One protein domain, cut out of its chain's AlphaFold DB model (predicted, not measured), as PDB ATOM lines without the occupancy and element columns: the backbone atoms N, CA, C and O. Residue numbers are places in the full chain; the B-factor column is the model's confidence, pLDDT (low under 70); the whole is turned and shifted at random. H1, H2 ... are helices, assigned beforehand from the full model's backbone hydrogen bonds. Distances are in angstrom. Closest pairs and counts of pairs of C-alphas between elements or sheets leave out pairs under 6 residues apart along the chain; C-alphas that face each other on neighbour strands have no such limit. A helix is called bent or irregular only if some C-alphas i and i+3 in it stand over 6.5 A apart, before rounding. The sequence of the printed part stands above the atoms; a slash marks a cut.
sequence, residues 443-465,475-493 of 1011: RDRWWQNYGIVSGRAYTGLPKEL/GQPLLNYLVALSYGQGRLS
ATOM      1  N   ARG A 443     127.171 164.841 135.255       94.31
ATOM      2  CA  ARG A 443     126.184 164.777 136.343       94.31
ATOM      3  C   ARG A 443     124.777 164.629 135.773       94.31
ATOM      4  O   ARG A 443     124.030 163.786 136.264       94.31
ATOM      5  N   ASP A 444     124.441 165.339 134.696       94.19
ATOM      6  CA  ASP A 444     123.120 165.251 134.059       94.19
ATOM      7  C   ASP A 444     122.789 163.827 133.629       94.19
ATOM      8  O   ASP A 444     121.744 163.274 133.985       94.19
ATOM      9  N   ARG A 445     123.720 163.195 132.913       93.75
ATOM     10  CA  ARG A 445     123.558 161.819 132.443       93.75
ATOM     11  C   ARG A 445     123.452 160.833 133.603       93.75
ATOM     12  O   ARG A 445     122.649 159.899 133.547       93.75
ATOM     13  N   TRP A 446     124.233 161.039 134.663       95.00
ATOM     14  CA  TRP A 446     124.160 160.202 135.857       95.00
ATOM     15  C   TRP A 446     122.780 160.310 136.517       95.00
ATOM     16  O   TRP A 446     122.163 159.290 136.825       95.00
ATOM     17  N   TRP A 447     122.257 161.528 136.678       94.75
ATOM     18  CA  TRP A 447     120.958 161.781 137.307       94.75
ATOM     19  C   TRP A 447     119.777 161.289 136.468       94.75
ATOM     20  O   TRP A 447     118.809 160.785 137.034       94.75
ATOM     21  N   GLN A 448     119.872 161.343 135.138       94.25
ATOM     22  CA  GLN A 448     118.909 160.702 134.236       94.25
ATOM     23  C   GLN A 448     118.868 159.185 134.455       94.25
ATOM     24  O   GLN A 448     117.798 158.615 134.681       94.25
ATOM     25  N   ASN A 449     120.036 158.533 134.449       93.19
ATOM     26  CA  ASN A 449     120.142 157.096 134.691       93.19
ATOM     27  C   ASN A 449     119.587 156.728 136.074       93.19
ATOM     28  O   ASN A 449     118.767 155.816 136.193       93.19
ATOM     29  N   TYR A 450     119.985 157.479 137.108       92.56
ATOM     30  CA  TYR A 450     119.492 157.310 138.471       92.56
ATOM     31  C   TYR A 450     117.974 157.502 138.556       92.56
ATOM     32  O   TYR A 450     117.292 156.707 139.199       92.56
ATOM     33  N   GLY A 451     117.418 158.507 137.879       90.81
ATOM     34  CA  GLY A 451     115.980 158.744 137.799       90.81
ATOM     35  C   GLY A 451     115.221 157.531 137.264       90.81
ATOM     36  O   GLY A 451     114.287 157.048 137.906       90.81
ATOM     37  N   ILE A 452     115.691 156.953 136.155       89.31
ATOM     38  CA  ILE A 452     115.085 155.759 135.546       89.31
ATOM     39  C   ILE A 452     115.049 154.587 136.535       89.31
ATOM     40  O   ILE A 452     113.994 153.972 136.711       89.31
ATOM     41  N   VAL A 453     116.173 154.277 137.190       88.94
ATOM     42  CA  VAL A 453     116.271 153.105 138.085       88.94
ATOM     43  C   VAL A 453     115.644 153.324 139.460       88.94
ATOM     44  O   VAL A 453     115.256 152.362 140.115       88.94
ATOM     45  N   SER A 454     115.517 154.575 139.903       86.12
ATOM     46  CA  SER A 454     114.887 154.931 141.181       86.12
ATOM     47  C   SER A 454     113.391 155.238 141.056       86.12
ATOM     48  O   SER A 454     112.716 155.422 142.071       86.12
ATOM     49  N   GLY A 455     112.858 155.285 139.829       85.44
ATOM     50  CA  GLY A 455     111.452 155.587 139.545       85.44
ATOM     51  C   GLY A 455     111.122 157.072 139.679       85.44
ATOM     52  O   GLY A 455     109.980 157.433 139.955       85.44
ATOM     53  N   ARG A 456     112.129 157.934 139.521       83.75
ATOM     54  CA  ARG A 456     112.041 159.388 139.652       83.75
ATOM     55  C   ARG A 456     112.227 160.023 138.276       83.75
ATOM     56  O   ARG A 456     113.127 159.658 137.531       83.75
ATOM     57  N   ALA A 457     111.386 160.986 137.918       83.12
ATOM     58  CA  ALA A 457     111.406 161.607 136.591       83.12
ATOM     59  C   ALA A 457     112.490 162.700 136.459       83.12
ATOM     60  O   ALA A 457     112.187 163.835 136.100       83.12
ATOM     61  N   TYR A 458     113.748 162.380 136.781       89.62
ATOM     62  CA  TYR A 458     114.864 163.313 136.620       89.62
ATOM     63  C   TYR A 458     115.299 163.391 135.154       89.62
ATOM     64  O   TYR A 458     115.608 162.377 134.532       89.62
ATOM     65  N   THR A 459     115.333 164.605 134.604       87.62
ATOM     66  CA  THR A 459     115.794 164.884 133.233       87.62
ATOM     67  C   THR A 459     117.269 165.286 133.164       87.62
ATOM     68  O   THR A 459     117.790 165.488 132.073       87.62
ATOM     69  N   GLY A 460     117.933 165.417 134.309       91.06
ATOM     70  CA  GLY A 460     119.300 165.904 134.489       91.06
ATOM     71  C   GLY A 460     119.559 166.150 135.974       91.06
ATOM     72  O   GLY A 460     118.718 165.787 136.807       91.06
ATOM     73  N   LEU A 461     120.691 166.767 136.305       91.69
ATOM     74  CA  LEU A 461     120.968 167.267 137.644       91.69
ATOM     75  C   LEU A 461     119.860 168.271 138.015       91.69
ATOM     76  O   LEU A 461     119.582 169.193 137.242       91.69
ATOM     77  N   PRO A 462     119.176 168.103 139.160       89.75
ATOM     78  CA  PRO A 462     118.246 169.112 139.646       89.75
ATOM     79  C   PRO A 462     118.912 170.488 139.709       89.75
ATOM     80  O   PRO A 462     120.026 170.607 140.215       89.75
ATOM     81  N   LYS A 463     118.242 171.532 139.205       86.25
ATOM     82  CA  LYS A 463     118.835 172.877 139.092       86.25
ATOM     83  C   LYS A 463     119.277 173.439 140.440       86.25
ATOM     84  O   LYS A 463     120.216 174.219 140.499       86.25
ATOM     85  N   GLU A 464     118.615 173.030 141.518       82.75
ATOM     86  CA  GLU A 464     118.966 173.449 142.870       82.75
ATOM     87  C   GLU A 464     120.334 172.897 143.305       82.75
ATOM     88  O   GLU A 464     120.994 173.496 144.142       82.75
ATOM     89  N   LEU A 465     120.784 171.781 142.722       84.44
ATOM     90  CA  LEU A 465     122.079 171.160 143.006       84.44
ATOM     91  C   LEU A 465     123.225 171.700 142.136       84.44
ATOM     92  O   LEU A 465     124.386 171.402 142.421       84.44
ATOM     93  N   GLY A 475     130.231 166.503 141.774       86.19
ATOM     94  CA  GLY A 475     131.243 166.130 140.789       86.19
ATOM     95  C   GLY A 475     131.878 164.756 141.024       86.19
ATOM     96  O   GLY A 475     132.529 164.227 140.124       86.19
ATOM     97  N   GLN A 476     131.708 164.149 142.204       82.38
ATOM     98  CA  GLN A 476     132.303 162.849 142.534       82.38
ATOM     99  C   GLN A 476     131.233 161.745 142.568       82.38
ATOM    100  O   GLN A 476     130.254 161.896 143.297       82.38
ATOM    101  N   PRO A 477     131.414 160.602 141.873       83.94
ATOM    102  CA  PRO A 477     130.382 159.567 141.737       83.94
ATOM    103  C   PRO A 477     129.736 159.112 143.052       83.94
ATOM    104  O   PRO A 477     128.515 158.994 143.145       83.94
ATOM    105  N   LEU A 478     130.555 158.858 144.077       77.94
ATOM    106  CA  LEU A 478     130.080 158.340 145.361       77.94
ATOM    107  C   LEU A 478     129.271 159.380 146.146       77.94
ATOM    108  O   LEU A 478     128.201 159.065 146.664       77.94
ATOM    109  N   LEU A 479     129.782 160.610 146.225       78.19
ATOM    110  CA  LEU A 479     129.112 161.711 146.914       78.19
ATOM    111  C   LEU A 479     127.851 162.143 146.164       78.19
ATOM    112  O   LEU A 479     126.815 162.331 146.790       78.19
ATOM    113  N   ASN A 480     127.895 162.192 144.834       87.19
ATOM    114  CA  ASN A 480     126.735 162.483 144.002       87.19
ATOM    115  C   ASN A 480     125.602 161.470 144.227       87.19
ATOM    116  O   ASN A 480     124.447 161.857 144.389       87.19
ATOM    117  N   TYR A 481     125.933 160.178 144.328       84.81
ATOM    118  CA  TYR A 481     124.960 159.149 144.697       84.81
ATOM    119  C   TYR A 481     124.337 159.395 146.073       84.81
ATOM    120  O   TYR A 481     123.118 159.337 146.222       84.81
ATOM    121  N   LEU A 482     125.163 159.701 147.075       77.12
ATOM    122  CA  LEU A 482     124.693 160.011 148.421       77.12
ATOM    123  C   LEU A 482     123.762 161.234 148.443       77.12
ATOM    124  O   LEU A 482     122.693 161.179 149.053       77.12
ATOM    125  N   VAL A 483     124.122 162.304 147.731       82.44
ATOM    126  CA  VAL A 483     123.278 163.497 147.560       82.44
ATOM    127  C   VAL A 483     121.948 163.120 146.907       82.44
ATOM    128  O   VAL A 483     120.897 163.545 147.382       82.44
ATOM    129  N   ALA A 484     121.959 162.262 145.885       85.69
ATOM    130  CA  ALA A 484     120.743 161.813 145.213       85.69
ATOM    131  C   ALA A 484     119.793 161.026 146.126       85.69
ATOM    132  O   ALA A 484     118.573 161.203 146.053       85.69
ATOM    133  N   LEU A 485     120.338 160.210 147.034       77.62
ATOM    134  CA  LEU A 485     119.543 159.521 148.049       77.62
ATOM    135  C   LEU A 485     118.825 160.504 148.977       77.62
ATOM    136  O   LEU A 485     117.621 160.363 149.201       77.62
ATOM    137  N   SER A 486     119.564 161.478 149.506       77.81
ATOM    138  CA  SER A 486     119.060 162.472 150.460       77.81
ATOM    139  C   SER A 486     118.050 163.424 149.809       77.81
ATOM    140  O   SER A 486     116.911 163.539 150.276       77.81
ATOM    141  N   TYR A 487     118.401 163.996 148.653       82.31
ATOM    142  CA  TYR A 487     117.506 164.822 147.838       82.31
ATOM    143  C   TYR A 487     116.210 164.073 147.527       82.31
ATOM    144  O   TYR A 487     115.100 164.591 147.658       82.31
ATOM    145  N   GLY A 488     116.338 162.789 147.198       75.88
ATOM    146  CA  GLY A 488     115.203 161.961 146.882       75.88
ATOM    147  C   GLY A 488     114.216 161.737 148.040       75.88
ATOM    148  O   GLY A 488     113.044 161.437 147.796       75.88
ATOM    149  N   GLN A 489     114.637 161.856 149.293       74.75
ATOM    150  CA  GLN A 489     113.734 161.721 150.439       74.75
ATOM    151  C   GLN A 489     112.927 163.000 150.715       74.75
ATOM    152  O   GLN A 489     112.077 162.988 151.603       74.75
ATOM    153  N   GLY A 490     113.168 164.084 149.963       72.62
ATOM    154  CA  GLY A 490     112.499 165.374 150.149       72.62
ATOM    155  C   GLY A 490     112.879 166.070 151.459       72.62
ATOM    156  O   GLY A 490     112.116 166.891 151.956       72.62
ATOM    157  N   ARG A 491     114.026 165.699 152.050       68.69
ATOM    158  CA  ARG A 491     114.501 166.203 153.350       68.69
ATOM    159  C   ARG A 491     115.408 167.433 153.237       68.69
ATOM    160  O   ARG A 491     115.633 168.090 154.247       68.69
ATOM    161  N   LEU A 492     115.911 167.737 152.040       69.06
ATOM    162  CA  LEU A 492     116.783 168.883 151.774       69.06
ATOM    163  C   LEU A 492     116.000 170.014 151.097       69.06
ATOM    164  O   LEU A 492     115.408 169.809 150.037       69.06
ATOM    165  N   SER A 493     116.040 171.211 151.682       64.19
ATOM    166  CA  SER A 493     115.640 172.462 151.032       64.19
ATOM    167  C   SER A 493     116.888 173.172 150.518       64.19
ATOM    168  O   SER A 493     117.655 173.704 151.315       64.19
TER     169      SER A 493
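AT A GLANCE: This is residues 443 to 465 and 475 to 493 of the 1011 residues of the protein "NACHT domain-containing protein" of Stenomitos frigidus ULC18 (UniProt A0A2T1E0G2). Two helices of 12 residues each, H1 and H2, stand aslant to each other in a loose pair, with only one pair of their C-alphas within 8 A. After H1 the backbone folds back beside its end through residues 455 to 459, then leads away from H1 toward the side of H2 through residues 460 to 465, up to the cut, and a short tail, residues 489 to 493, turns aside after H2. The printed part has 42 residues, with H1 and then H2 along it and no named strand; the class is all helix. The whole is compact, with a radius of gyration of the C-alphas of 9.3 A, and rounded, spanning 22 by 22 by 17 A.

HOW THE PARTS SIT: H1, residues 443 to 454, and H2, residues 477 to 488, are close but not clearly touching. Their closest C-alphas, those of Trp 447 and Ala 484, are 7.9 A apart. Their centres are 10.9 A apart. Their lines stand at a steep tilt of 55 degrees, and they run the same way. In H1 and H2 every O i to N i+4 pair is within hydrogen-bond range.

IN THESE COORDINATES: H1 begins at Arg 443, C-alpha at (126.184, 164.777, 136.343), and ends at Ser 454, C-alpha at (114.887, 154.931, 141.181), with 15.7 A from first to last C-alpha. Residues 455 to 462 follow, then a helical run without a name, residues 463 to 465. H2 runs from Pro 477 to Gly 488, 16.2 A from first to last C-alpha, and ends with C-alpha 488 at (115.203, 161.961, 146.882). Neither helix is bent.

THE WHOLE: The two C-alphas farthest apart, those of Val 453 and Ser 493, are 23.3 A apart. Residues 466 to 474 are not printed, and C-alphas 465 and 475 are 10.7 A apart across this cut, which falls in the link from H1 to H2. The mean pLDDT of the printed part is 84.6; residues 491 to 493 are under 70, where the model's confidence is low.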